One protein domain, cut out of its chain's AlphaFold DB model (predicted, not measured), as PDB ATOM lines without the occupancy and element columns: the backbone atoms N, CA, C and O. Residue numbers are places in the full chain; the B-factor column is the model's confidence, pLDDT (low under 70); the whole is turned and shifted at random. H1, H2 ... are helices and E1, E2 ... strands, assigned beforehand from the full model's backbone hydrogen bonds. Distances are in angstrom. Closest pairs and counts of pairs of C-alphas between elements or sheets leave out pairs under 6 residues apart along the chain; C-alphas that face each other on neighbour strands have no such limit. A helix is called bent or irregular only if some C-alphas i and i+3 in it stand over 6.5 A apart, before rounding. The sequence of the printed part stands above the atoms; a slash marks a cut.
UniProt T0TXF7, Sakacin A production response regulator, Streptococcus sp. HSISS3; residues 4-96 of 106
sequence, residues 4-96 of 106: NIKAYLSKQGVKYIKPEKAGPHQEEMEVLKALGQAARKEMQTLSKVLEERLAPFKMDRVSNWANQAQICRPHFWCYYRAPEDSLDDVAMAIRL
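Overview. This is residues 4 to 96 of the 106 residues of the protein "Sakacin A production response regulator" of Streptococcus sp. HSISS3 (UniProt T0TXF7). A small two-strand hairpin, E1 and E2, lies beside the later part of one long helix, H2, which makes most of the length of a rod. The short helices H1 and H3 each pack on H2 along its middle residues, and the unnamed residues 52 to 64 fold back from the end of H2 to H3. The printed part has 93 residues, with three named helices and two named strands in the order H1, H2, H3, E1, E2; the sheet has the order E1 - E2 and is antiparallel, and the class is mostly helix. The whole is only just loose, close to compact, with a radius of gyration of the C-alphas of 15.2 A, and it spans 50 by 24 by 18 A.

Arrangement. E1, residues 77 to 81, and E2, residues 92 to 95, form an antiparallel hairpin, with 166 degrees between their directions. C-alphas 79 and 93 face each other at 4.3 A; N 80 and O 92, 2.8 A apart, and N 94 and O 78, 2.9 A apart, are within hydrogen-bond range. Residues 58 to 59 pair antiparallel with residues 80 to 81 of E1. The closest C-alphas of E1 and H2, residues 23 to 51, are those of Cys 78 and Ser 47, 6.8 A apart; between E2 and H2 they are those of Ile 94 and Ser 47, 7.9 A apart. With its residues 33 to 40 alone, H2 touches H3, residues 65 to 71, the closest C-alphas being those of Gly 36 and Trp 65, 5.6 A apart. H2 and H3 run opposite ways at a steep tilt of 49 degrees. With its residues 32 to 43 alone, H2 touches H1, residues 4 to 9, the closest C-alphas being those of Ala 39 and Ile 5, 4.4 A apart. H1 and H2 run opposite ways at a steep tilt of 65 degrees. H1 is apart from H3, E1 and E2, and H3 is apart from E2. In H1 every O i to N i+4 pair is within hydrogen-bond range; in H2 23 of 25 are, and in H3 1 of 3, beside 2 of 4 O i to N i+3 pairs.

Along the chain. E1 measures 13.3 A from first to last C-alpha, and E2 measures 10.1 A, ending with C-alpha 95 at (-118.540, -183.400, 314.026). H2 measures 41.6 A, from C-alpha 23 at (-133.954, -201.332, 336.808) to C-alpha 51 at (-124.390, -182.076, 301.197). H2 has a kink of 25 degrees near residue 30 and is irregular, with C-alphas 24 and 27 7.7 A apart. H3 measures 10.9 A and is only just irregular, with C-alphas 67 and 70 7.0 A apart. H1 measures 8.4 A and begins with C-alpha 4 at (-132.623, -181.846, 320.331).

Size, cuts and confidence. The two C-alphas farthest apart are those of Pro 24 and Glu 84, 50.5 A. The printed part has no cut. The links H1 to H2 and H2 to H3 are long, 13 residues each; E1 to E2 is short and H3 to E1 is tight. The mean pLDDT of the printed part of this model is 82.7, and residues 67 to 74 and 86 to 91 are under 70.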
ATOM      1  N   ASN A   4    -132.846-180.492 319.824       90.56
ATOM      2  CA  ASN A   4    -132.623-181.846 320.331       90.56
ATOM      3  C   ASN A   4    -131.132-182.179 320.398       90.56
ATOM      4  O   ASN A   4    -130.693-182.844 321.333       90.56
ATOM      5  N   ILE A   5    -130.340-181.688 319.439       86.62
ATOM      6  CA  ILE A   5    -128.878-181.771 319.497       86.62
ATOM      7  C   ILE A   5    -128.351-181.105 320.770       86.62
ATOM      8  O   ILE A   5    -127.626-181.753 321.519       86.62
ATOM      9  N   LYS A   6    -128.735-179.856 321.062       85.44
ATOM     10  CA  LYS A   6    -128.298-179.146 322.279       85.44
ATOM     11  C   LYS A   6    -128.720-179.886 323.549       85.44
ATOM     12  O   LYS A   6    -127.901-180.077 324.444       85.44
ATOM     13  N   ALA A   7    -129.970-180.343 323.607       88.19
ATOM     14  CA  ALA A   7    -130.489-181.100 324.742       88.19
ATOM     15  C   ALA A   7    -129.762-182.442 324.931       88.19
ATOM     16  O   ALA A   7    -129.497-182.848 326.058       88.19
ATOM     17  N   TYR A   8    -129.385-183.129 323.849       87.00
ATOM     18  CA  TYR A   8    -128.576-184.346 323.935       87.00
ATOM     19  C   TYR A   8    -127.142-184.048 324.390       87.00
ATOM     20  O   TYR A   8    -126.608-184.758 325.242       87.00
ATOM     21  N   LEU A   9    -126.529-182.975 323.879       83.12
ATOM     22  CA  LEU A   9    -125.197-182.528 324.297       83.12
ATOM     23  C   LEU A   9    -125.150-182.181 325.792       83.12
ATOM     24  O   LEU A   9    -124.152-182.467 326.447       83.12
ATOM     25  N   SER A  10    -126.234-181.651 326.366       83.75
ATOM     26  CA  SER A  10    -126.309-181.380 327.808       83.75
ATOM     27  C   SER A  10    -126.343-182.648 328.675       83.75
ATOM     28  O   SER A  10    -126.217-182.556 329.892       83.75
ATOM     29  N   LYS A  11    -126.537-183.834 328.080       84.38
ATOM     30  CA  LYS A  11    -126.441-185.141 328.755       84.38
ATOM     31  C   LYS A  11    -125.044-185.758 328.636       84.38
ATOM     32  O   LYS A  11    -124.870-186.944 328.915       84.38
ATOM     33  N   GLN A  12    -124.045-184.978 328.217       80.75
ATOM     34  CA  GLN A  12    -122.664-185.436 328.113       80.75
ATOM     35  C   GLN A  12    -122.181-186.070 329.426       80.75
ATOM     36  O   GLN A  12    -122.350-185.508 330.503       80.75
ATOM     37  N   GLY A  13    -121.575-187.256 329.329       78.31
ATOM     38  CA  GLY A  13    -121.056-187.992 330.489       78.31
ATOM     39  C   GLY A  13    -122.070-188.902 331.191       78.31
ATOM     40  O   GLY A  13    -121.661-189.760 331.973       78.31
ATOM     41  N   VAL A  14    -123.367-188.800 330.877       84.06
ATOM     42  CA  VAL A  14    -124.376-189.738 331.389       84.06
ATOM     43  C   VAL A  14    -124.122-191.133 330.812       84.06
ATOM     44  O   VAL A  14    -123.937-191.305 329.608       84.06
ATOM     45  N   LYS A  15    -124.101-192.159 331.667       83.12
ATOM     46  CA  LYS A  15    -123.948-193.549 331.231       83.12
ATOM     47  C   LYS A  15    -125.295-194.093 330.764       83.12
ATOM     48  O   LYS A  15    -126.187-194.285 331.585       83.12
ATOM     49  N   TYR A  16    -125.431-194.393 329.474       87.56
ATOM     50  CA  TYR A  16    -126.612-195.095 328.982       87.56
ATOM     51  C   TYR A  16    -126.517-196.588 329.297       87.56
ATOM     52  O   TYR A  16    -125.552-197.272 328.942       87.56
ATOM     53  N   ILE A  17    -127.568-197.103 329.920       87.12
ATOM     54  CA  ILE A  17    -127.807-198.527 330.112       87.12
ATOM     55  C   ILE A  17    -129.043-198.868 329.286       87.12
ATOM     56  O   ILE A  17    -129.981-198.081 329.201       87.12
ATOM     57  N   LYS A  18    -129.047-200.040 328.646       87.81
ATOM     58  CA  LYS A  18    -130.253-200.533 327.974       87.81
ATOM     59  C   LYS A  18    -131.432-200.489 328.969       87.81
ATOM     60  O   LYS A  18    -131.237-201.017 330.064       87.81
ATOM     61  N   PRO A  19    -132.594-199.892 328.632       89.06
ATOM     62  CA  PRO A  19    -133.703-199.716 329.569       89.06
ATOM     63  C   PRO A  19    -134.081-200.998 330.311       89.06
ATOM     64  O   PRO A  19    -134.248-200.988 331.524       89.06
ATOM     65  N   GLU A  20    -134.050-202.134 329.611       90.38
ATOM     66  CA  GLU A  20    -134.385-203.456 330.152       90.38
ATOM     67  C   GLU A  20    -133.407-203.933 331.246       90.38
ATOM     68  O   GLU A  20    -133.679-204.886 331.969       90.38
ATOM     69  N   LYS A  21    -132.238-203.291 331.355       91.06
ATOM     70  CA  LYS A  21    -131.183-203.566 332.343       91.06
ATOM     71  C   LYS A  21    -130.975-202.418 333.333       91.06
ATOM     72  O   LYS A  21    -130.070-202.500 334.160       91.06
ATOM     73  N   ALA A  22    -131.752-201.342 333.226       88.94
ATOM     74  CA  ALA A  22    -131.568-200.131 334.020       88.94
ATOM     75  C   ALA A  22    -132.329-200.162 335.359       88.94
ATOM     76  O   ALA A  22    -132.097-199.303 336.210       88.94
ATOM     77  N   GLY A  23    -133.201-201.158 335.566       92.44
ATOM     78  CA  GLY A  23    -133.954-201.332 336.808       92.44
ATOM     79  C   GLY A  23    -134.776-200.075 337.128       92.44
ATOM     80  O   GLY A  23    -135.555-199.653 336.275       92.44
ATOM     81  N   PRO A  24    -134.583-199.431 338.294       92.50
ATOM     82  CA  PRO A  24    -135.290-198.195 338.647       92.50
ATOM     83  C   PRO A  24    -135.094-197.033 337.659       92.50
ATOM     84  O   PRO A  24    -135.948-196.160 337.576       92.50
ATOM     85  N   HIS A  25    -134.000-197.029 336.889       90.44
ATOM     86  CA  HIS A  25    -133.679-195.973 335.919       90.44
ATOM     87  C   HIS A  25    -134.206-196.262 334.502       90.44
ATOM     88  O   HIS A  25    -133.788-195.607 333.547       90.44
ATOM     89  N   GLN A  26    -135.079-197.261 334.319       93.69
ATOM     90  CA  GLN A  26    -135.601-197.638 332.999       93.69
ATOM     91  C   GLN A  26    -136.204-196.446 332.244       93.69
ATOM     92  O   GLN A  26    -135.826-196.202 331.098       93.69
ATOM     93  N   GLU A  27    -137.086-195.688 332.893       93.69
ATOM     94  CA  GLU A  27    -137.769-194.542 332.282       93.69
ATOM     95  C   GLU A  27    -136.772-193.455 331.842       93.69
ATOM     96  O   GLU A  27    -136.828-192.966 330.714       93.69
ATOM     97  N   GLU A  28    -135.774-193.152 332.677       90.56
ATOM     98  CA  GLU A  28    -134.704-192.205 332.344       90.56
ATOM     99  C   GLU A  28    -133.910-192.649 331.105       90.56
ATOM    100  O   GLU A  28    -133.571-191.828 330.247       90.56
ATOM    101  N   MET A  29    -133.636-193.951 330.975       92.38
ATOM    102  CA  MET A  29    -132.931-194.503 329.815       92.38
ATOM    103  C   MET A  29    -133.797-194.495 328.551       92.38
ATOM    104  O   MET A  29    -133.270-194.277 327.458       92.38
ATOM    105  N   GLU A  30    -135.112-194.692 328.663       93.56
ATOM    106  CA  GLU A  30    -136.042-194.564 327.532       93.56
ATOM    107  C   GLU A  30    -136.111-193.124 327.022       93.56
ATOM    108  O   GLU A  30    -135.999-192.891 325.812       93.56
ATOM    109  N   VAL A  31    -136.184-192.149 327.932       93.25
ATOM    110  CA  VAL A  31    -136.133-190.721 327.593       93.25
ATOM    111  C   VAL A  31    -134.799-190.366 326.934       93.25
ATOM    112  O   VAL A  31    -134.774-189.712 325.890       93.25
ATOM    113  N   LEU A  32    -133.679-190.841 327.487       90.38
ATOM    114  CA  LEU A  32    -132.347-190.601 326.927       90.38
ATOM    115  C   LEU A  32    -132.189-191.215 325.527       90.38
ATOM    116  O   LEU A  32    -131.597-190.599 324.636       90.38
ATOM    117  N   LYS A  33    -132.765-192.401 325.306       90.81
ATOM    118  CA  LYS A  33    -132.832-193.060 323.996       90.81
ATOM    119  C   LYS A  33    -133.639-192.248 322.989       90.81
ATOM    120  O   LYS A  33    -133.152-192.016 321.880       90.81
ATOM    121  N   ALA A  34    -134.838-191.803 323.360       92.75
ATOM    122  CA  ALA A  34    -135.684-190.980 322.499       92.75
ATOM    123  C   ALA A  34    -134.981-189.664 322.122       92.75
ATOM    124  O   ALA A  34    -134.943-189.286 320.949       92.75
ATOM    125  N   LEU A  35    -134.332-189.023 323.097       91.50
ATOM    126  CA  LEU A  35    -133.545-187.811 322.893       91.50
ATOM    127  C   LEU A  35    -132.365-188.037 321.933       91.50
ATOM    128  O   LEU A  35    -132.176-187.264 320.995       91.50
ATOM    129  N   GLY A  36    -131.601-189.122 322.106       89.25
ATOM    130  CA  GLY A  36    -130.496-189.473 321.206       89.25
ATOM    131  C   GLY A  36    -130.948-189.743 319.767       89.25
ATOM    132  O   GLY A  36    -130.280-189.338 318.811       89.25
ATOM    133  N   GLN A  37    -132.112-190.374 319.588       90.62
ATOM    134  CA  GLN A  37    -132.716-190.586 318.269       90.62
ATOM    135  C   GLN A  37    -133.169-189.270 317.622       90.62
ATOM    136  O   GLN A  37    -132.913-189.059 316.433       90.62
ATOM    137  N   ALA A  38    -133.794-188.376 318.393       92.19
ATOM    138  CA  ALA A  38    -134.213-187.060 317.920       92.19
ATOM    139  C   ALA A  38    -133.008-186.194 317.513       92.19
ATOM    140  O   ALA A  38    -132.990-185.637 316.415       92.19
ATOM    141  N   ALA A  39    -131.957-186.165 318.337       89.75
ATOM    142  CA  ALA A  39    -130.713-185.461 318.036       89.75
ATOM    143  C   ALA A  39    -130.034-185.998 316.765       89.75
ATOM    144  O   ALA A  39    -129.614-185.225 315.903       89.75
ATOM    145  N   ARG A  40    -130.000-187.327 316.580       89.94
ATOM    146  CA  ARG A  40    -129.491-187.942 315.343       89.94
ATOM    147  C   ARG A  40    -130.283-187.498 314.113       89.94
ATOM    148  O   ARG A  40    -129.685-187.272 313.065       89.94
ATOM    149  N   LYS A  41    -131.610-187.387 314.218       91.56
ATOM    150  CA  LYS A  41    -132.464-186.936 313.110       91.56
ATOM    151  C   LYS A  41    -132.160-185.487 312.729       91.56
ATOM    152  O   LYS A  41    -132.036-185.194 311.545       91.56
ATOM    153  N   GLU A  42    -131.973-184.605 313.708       91.56
ATOM    154  CA  GLU A  42    -131.553-183.226 313.431       91.56
ATOM    155  C   GLU A  42    -130.171-183.169 312.773       91.56
ATOM    156  O   GLU A  42    -129.983-182.403 311.830       91.56
ATOM    157  N   MET A  43    -129.231-184.014 313.208       89.00
ATOM    158  CA  MET A  43    -127.911-184.099 312.583       89.00
ATOM    159  C   MET A  43    -128.014-184.579 311.133       89.00
ATOM    160  O   MET A  43    -127.355-184.028 310.265       89.00
ATOM    161  N   GLN A  44    -128.881-185.553 310.837       91.06
ATOM    162  CA  GLN A  44    -129.138-185.985 309.459       91.06
ATOM    163  C   GLN A  44    -129.683-184.853 308.594       91.06
ATOM    164  O   GLN A  44    -129.252-184.702 307.455       91.06
ATOM    165  N   THR A  45    -130.621-184.060 309.116       91.94
ATOM    166  CA  THR A  45    -131.135-182.891 308.397       91.94
ATOM    167  C   THR A  45    -130.023-181.880 308.135       91.94
ATOM    168  O   THR A  45    -129.874-181.440 306.999       91.94
ATOM    169  N   LEU A  46    -129.205-181.560 309.144       89.94
ATOM    170  CA  LEU A  46    -128.060-180.661 308.990       89.94
ATOM    171  C   LEU A  46    -127.067-181.180 307.940       89.94
ATOM    172  O   LEU A  46    -126.645-180.426 307.066       89.94
ATOM    173  N   SER A  47    -126.732-182.471 307.993       90.00
ATOM    174  CA  SER A  47    -125.800-183.097 307.059       90.00
ATOM    175  C   SER A  47    -126.284-183.043 305.612       90.00
ATOM    176  O   SER A  47    -125.469-182.793 304.727       90.00
ATOM    177  N   LYS A  48    -127.591-183.224 305.375       90.62
ATOM    178  CA  LYS A  48    -128.204-183.114 304.039       90.62
ATOM    179  C   LYS A  48    -128.148-181.692 303.494       90.62
ATOM    180  O   LYS A  48    -127.743-181.488 302.360       90.62
ATOM    181  N   VAL A  49    -128.496-180.706 304.323       91.06
ATOM    182  CA  VAL A  49    -128.400-179.286 303.939       91.06
ATOM    183  C   VAL A  49    -126.964-178.921 303.559       91.06
ATOM    184  O   VAL A  49    -126.739-178.105 302.668       91.06
ATOM    185  N   LEU A  50    -125.982-179.518 304.236       87.94
ATOM    186  CA  LEU A  50    -124.580-179.311 303.913       87.94
ATOM    187  C   LEU A  50    -124.154-180.069 302.643       87.94
ATOM    188  O   LEU A  50    -123.433-179.499 301.834       87.94
ATOM    189  N   GLU A  51    -124.631-181.300 302.426       89.19
ATOM    190  CA  GLU A  51    -124.390-182.076 301.197       89.19
ATOM    191  C   GLU A  51    -124.771-181.287 299.937       89.19
ATOM    192  O   GLU A  51    -123.994-181.229 298.988       89.19
ATOM    193  N   GLU A  52    -125.922-180.608 299.948       89.62
ATOM    194  CA  GLU A  52    -126.387-179.765 298.833       89.62
ATOM    195  C   GLU A  52    -125.401-178.641 298.465       89.62
ATOM    196  O   GLU A  52    -125.419-178.138 297.343       89.62
ATOM    197  N   ARG A  53    -124.528-178.249 299.401       87.75
ATOM    198  CA  ARG A  53    -123.533-177.181 299.234       87.75
ATOM    199  C   ARG A  53    -122.120-177.703 298.975       87.75
ATOM    200  O   ARG A  53    -121.223-176.898 298.746       87.75
ATOM    201  N   LEU A  54    -121.915-179.017 299.022       84.00
ATOM    202  CA  LEU A  54    -120.605-179.663 298.966       84.00
ATOM    203  C   LEU A  54    -120.442-180.530 297.714       84.00
ATOM    204  O   LEU A  54    -119.965-181.653 297.804       84.00
ATOM    205  N   ALA A  55    -120.808-180.042 296.530       81.69
ATOM    206  CA  ALA A  55    -120.501-180.774 295.300       81.69
ATOM    207  C   ALA A  55    -118.970-180.949 295.127       81.69
ATOM    208  O   ALA A  55    -118.232-179.997 295.389       81.69
ATOM    209  N   PRO A  56    -118.470-182.119 294.677       86.62
ATOM    210  CA  PRO A  56    -119.200-183.325 294.254       86.62
ATOM    211  C   PRO A  56    -119.488-184.335 295.385       86.62
ATOM    212  O   PRO A  56    -119.972-185.433 295.116       86.62
ATOM    213  N   PHE A  57    -119.178-183.999 296.634       86.06
ATOM    214  CA  PHE A  57    -119.233-184.911 297.768       86.06
ATOM    215  C   PHE A  57    -120.660-185.339 298.134       86.06
ATOM    216  O   PHE A  57    -121.613-184.560 298.093       86.06
ATOM    217  N   LYS A  58    -120.793-186.606 298.533       86.38
ATOM    218  CA  LYS A  58    -122.030-187.223 299.012       86.38
ATOM    219  C   LYS A  58    -121.917-187.585 300.476       86.38
ATOM    220  O   LYS A  58    -120.878-188.074 300.916       86.38
ATOM    221  N   MET A  59    -122.986-187.335 301.225       88.62
ATOM    222  CA  MET A  59    -123.016-187.675 302.641       88.62
ATOM    223  C   MET A  59    -123.178-189.184 302.830       88.62
ATOM    224  O   MET A  59    -123.996-189.838 302.182       88.62
ATOM    225  N   ASP A  60    -122.439-189.729 303.783       86.06
ATOM    226  CA  ASP A  60    -122.651-191.065 304.318       86.06
ATOM    227  C   ASP A  60    -123.683-191.007 305.466       86.06
ATOM    228  O   ASP A  60    -124.308-189.986 305.783       86.06
ATOM    229  N   ARG A  61    -123.886-192.132 306.142       85.88
ATOM    230  CA  ARG A  61    -124.795-192.246 307.276       85.88
ATOM    231  C   ARG A  61    -124.262-191.473 308.476       85.88
ATOM    232  O   ARG A  61    -123.126-191.649 308.908       85.88
ATOM    233  N   VAL A  62    -125.153-190.719 309.118       86.62
ATOM    234  CA  VAL A  62    -124.885-190.181 310.456       86.62
ATOM    235  C   VAL A  62    -124.714-191.329 311.450       86.62
ATOM    236  O   VAL A  62    -125.561-192.239 311.507       86.62
ATOM    237  N   SER A  63    -123.655-191.246 312.259       83.56
ATOM    238  CA  SER A  63    -123.301-192.222 313.287       83.56
ATOM    239  C   SER A  63    -124.498-192.602 314.157       83.56
ATOM    240  O   SER A  63    -125.366-191.779 314.472       83.56
ATOM    241  N   ASN A  64    -124.562-193.868 314.564       80.81
ATOM    242  CA  ASN A  64    -125.608-194.307 315.477       80.81
ATOM    243  C   ASN A  64    -125.411-193.642 316.848       80.81
ATOM    244  O   ASN A  64    -124.304-193.646 317.384       80.81
ATOM    245  N   TRP A  65    -126.489-193.110 317.425       77.56
ATOM    246  CA  TRP A  65    -126.467-192.487 318.749       77.56
ATOM    247  C   TRP A  65    -126.025-193.496 319.824       77.56
ATOM    248  O   TRP A  65    -125.251-193.156 320.710       77.56
ATOM    249  N   ALA A  66    -126.433-194.766 319.687       71.69
ATOM    250  CA  ALA A  66    -126.130-195.831 320.642       71.69
ATOM    251  C   ALA A  66    -124.637-196.192 320.699       71.69
ATOM    252  O   ALA A  66    -124.135-196.539 321.767       71.69
ATOM    253  N   ASN A  67    -123.910-196.056 319.581       66.56
ATOM    254  CA  ASN A  67    -122.458-196.272 319.554       66.56
ATOM    255  C   ASN A  67    -121.727-195.227 320.414       66.56
ATOM    256  O   ASN A  67    -120.666-195.514 320.953       66.56
ATOM    257  N   GLN A  68    -122.340-194.056 320.599       58.41
ATOM    258  CA  GLN A  68    -121.828-192.965 321.427       58.41
ATOM    259  C   GLN A  68    -122.434-192.943 322.834       58.41
ATOM    260  O   GLN A  68    -122.007-192.153 323.670       58.41
ATOM    261  N   ALA A  69    -123.419-193.798 323.120       57.72
ATOM    262  CA  ALA A  69    -124.210-193.729 324.344       57.72
ATOM    263  C   ALA A  69    -123.557-194.429 325.550       57.72
ATOM    264  O   ALA A  69    -123.922-194.122 326.678       57.72
ATOM    265  N   GLN A  70    -122.568-195.319 325.362       60.03
ATOM    266  CA  GLN A  70    -121.927-196.041 326.484       60.03
ATOM    267  C   GLN A  70    -121.445-195.106 327.611       60.03
ATOM    268  O   GLN A  70    -121.538-195.459 328.782       60.03
ATOM    269  N   ILE A  71    -120.992-193.904 327.254       58.47
ATOM    270  CA  ILE A  71    -120.858-192.731 328.124       58.47
ATOM    271  C   ILE A  71    -121.262-191.586 327.209       58.47
ATOM    272  O   ILE A  71    -120.402-191.216 326.431       58.47
ATOM    273  N   CYS A  72    -122.519-191.125 327.196       59.47
ATOM    274  CA  CYS A  72    -123.103-190.169 326.239       59.47
ATOM    275  C   CYS A  72    -122.087-189.170 325.665       59.47
ATOM    276  O   CYS A  72    -121.937-188.050 326.153       59.47
ATOM    277  N   ARG A  73    -121.342-189.590 324.637       64.69
ATOM    278  CA  ARG A  73    -120.260-188.797 324.076       64.69
ATOM    279  C   ARG A  73    -120.926-187.840 323.104       64.69
ATOM    280  O   ARG A  73    -121.762-188.281 322.310       64.69
ATOM    281  N   PRO A  74    -120.552-186.557 323.107       61.47
ATOM    282  CA  PRO A  74    -121.247-185.531 322.334       61.47
ATOM    283  C   PRO A  74    -121.026-185.642 320.813       61.47
ATOM    284  O   PRO A  74    -121.317-184.713 320.073       61.47
ATOM    285  N   HIS A  75    -120.478-186.749 320.312       70.19
ATOM    286  CA  HIS A  75    -119.893-186.816 318.980       70.19
ATOM    287  C   HIS A  75    -120.826-187.513 317.993       70.19
ATOM    288  O   HIS A  75    -120.698-188.712 317.755       70.19
ATOM    289  N   PHE A  76    -121.746-186.778 317.378       81.94
ATOM    290  CA  PHE A  76    -122.302-187.246 316.109       81.94
ATOM    291  C   PHE A  76    -121.293-187.011 314.988       81.94
ATOM    292  O   PHE A  76    -120.675-185.949 314.933       81.94
ATOM    293  N   TRP A  77    -121.167-187.993 314.100       83.44
ATOM    294  CA  TRP A  77    -120.318-187.928 312.916       83.44
ATOM    295  C   TRP A  77    -121.153-188.110 311.660       83.44
ATOM    296  O   TRP A  77    -122.055-188.950 311.629       83.44
ATOM    297  N   CYS A  78    -120.815-187.359 310.622       87.25
ATOM    298  CA  CYS A  78    -121.246-187.627 309.260       87.25
ATOM    299  C   CYS A  78    -120.049-187.428 308.337       87.25
ATOM    300  O   CYS A  78    -119.418-186.372 308.371       87.25
ATOM    301  N   TYR A  79    -119.732-188.464 307.568       85.31
ATOM    302  CA  TYR A  79    -118.664-188.438 306.581       85.31
ATOM    303  C   TYR A  79    -119.213-188.020 305.225       85.31
ATOM    304  O   TYR A  79    -120.378-188.269 304.924       85.31
ATOM    305  N   TYR A  80    -118.361-187.409 304.416       85.69
ATOM    306  CA  TYR A  80    -118.621-187.036 303.037       85.69
ATOM    307  C   TYR A  80    -117.521-187.624 302.165       85.69
ATOM    308  O   TYR A  80    -116.346-187.578 302.538       85.69
ATOM    309  N   ARG A  81    -117.908-188.176 301.019       82.88
ATOM    310  CA  ARG A  81    -117.000-188.838 300.076       82.88
ATOM    311  C   ARG A  81    -117.263-188.351 298.666       82.88
ATOM    312  O   ARG A  81    -118.416-188.076 298.324       82.88
ATOM    313  N   ALA A  82    -116.224-188.233 297.854       79.75
ATOM    314  CA  ALA A  82    -116.401-188.055 296.424       79.75
ATOM    315  C   ALA A  82    -116.966-189.358 295.824       79.75
ATOM    316  O   ALA A  82    -116.740-190.435 296.371       79.75
ATOM    317  N   PRO A  83    -117.698-189.304 294.700       75.31
ATOM    318  CA  PRO A  83    -118.220-190.513 294.055       75.31
ATOM    319  C   PRO A  83    -117.132-191.515 293.634       75.31
ATOM    320  O   PRO A  83    -117.432-192.688 293.436       75.31
ATOM    321  N   GLU A  84    -115.897-191.035 293.477       77.50
ATOM    322  CA  GLU A  84    -114.728-191.790 293.015       77.50
ATOM    323  C   GLU A  84    -113.873-192.343 294.172       77.50
ATOM    324  O   GLU A  84    -112.979-193.153 293.933       77.50
ATOM    325  N   ASP A  85    -114.152-191.928 295.413       73.50
ATOM    326  CA  ASP A  85    -113.414-192.343 296.609       73.50
ATOM    327  C   ASP A  85    -113.673-193.826 296.934       73.50
ATOM    328  O   ASP A  85    -114.805-194.317 296.838       73.50
ATOM    329  N   SER A  86    -112.641-194.549 297.386       67.25
ATOM    330  CA  SER A  86    -112.825-195.894 297.936       67.25
ATOM    331  C   SER A  86    -113.528-195.844 299.304       67.25
ATOM    332  O   SER A  86    -113.628-194.803 299.952       67.25
ATOM    333  N   LEU A  87    -114.021-196.987 299.799       62.66
ATOM    334  CA  LEU A  87    -114.670-197.058 301.122       62.66
ATOM    335  C   LEU A  87    -113.729-196.720 302.292       62.66
ATOM    336  O   LEU A  87    -114.222-196.440 303.390       62.66
ATOM    337  N   ASP A  88    -112.419-196.712 302.064       64.06
ATOM    338  CA  ASP A  88    -111.416-196.331 303.058       64.06
ATOM    339  C   ASP A  88    -110.993-194.859 302.922       64.06
ATOM    340  O   ASP A  88    -110.400-194.297 303.844       64.06
ATOM    341  N   ASP A  89    -111.386-194.201 301.827       63.47
ATOM    342  CA  ASP A  89    -111.149-192.783 301.604       63.47
ATOM    343  C   ASP A  89    -112.284-191.959 302.228       63.47
ATOM    344  O   ASP A  89    -113.485-192.167 302.000       63.47
ATOM    345  N   VAL A  90    -111.889-191.016 303.080       60.56
ATOM    346  CA  VAL A  90    -112.780-190.030 303.686       60.56
ATOM    347  C   VAL A  90    -112.291-188.659 303.260       60.56
ATOM    348  O   VAL A  90    -111.283-188.174 303.770       60.56
ATOM    349  N   ALA A  91    -113.030-188.012 302.362       69.00
ATOM    350  CA  ALA A  91    -112.705-186.656 301.944       69.00
ATOM    351  C   ALA A  91    -112.950-185.636 303.066       69.00
ATOM    352  O   ALA A  91    -112.140-184.735 303.283       69.00
ATOM    353  N   MET A  92    -114.064-185.763 303.801       76.44
ATOM    354  CA  MET A  92    -114.398-184.844 304.892       76.44
ATOM    355  C   MET A  92    -115.323-185.479 305.936       76.44
ATOM    356  O   MET A  92    -116.117-186.365 305.633       76.44
ATOM    357  N   ALA A  93    -115.275-184.987 307.174       80.94
ATOM    358  CA  ALA A  93    -116.235-185.319 308.221       80.94
ATOM    359  C   ALA A  93    -116.734-184.050 308.911       80.94
ATOM    360  O   ALA A  93    -115.949-183.146 309.188       80.94
ATOM    361  N   ILE A  94    -118.018-184.012 309.265       80.38
ATOM    362  CA  ILE A  94    -118.520-183.039 310.235       80.38
ATOM    363  C   ILE A  94    -118.753-183.709 311.582       80.38
ATOM    364  O   ILE A  94    -119.271-184.830 311.669       80.38
ATOM    365  N   ARG A  95    -118.388-182.982 312.636       78.25
ATOM    366  CA  ARG A  95    -118.540-183.400 314.026       78.25
ATOM    367  C   ARG A  95    -119.189-182.285 314.824       78.25
ATOM    368  O   ARG A  95    -118.772-181.134 314.747       78.25
ATOM    369  N   LEU A  96    -120.171-182.646 315.641       70.56
ATOM    370  CA  LEU A  96    -120.653-181.755 316.689       70.56
ATOM    371  C   LEU A  96    -119.739-181.891 317.910       70.56
ATOM    372  O   LEU A  96    -119.506-182.995 318.415       70.56
TER     373      LEU A  96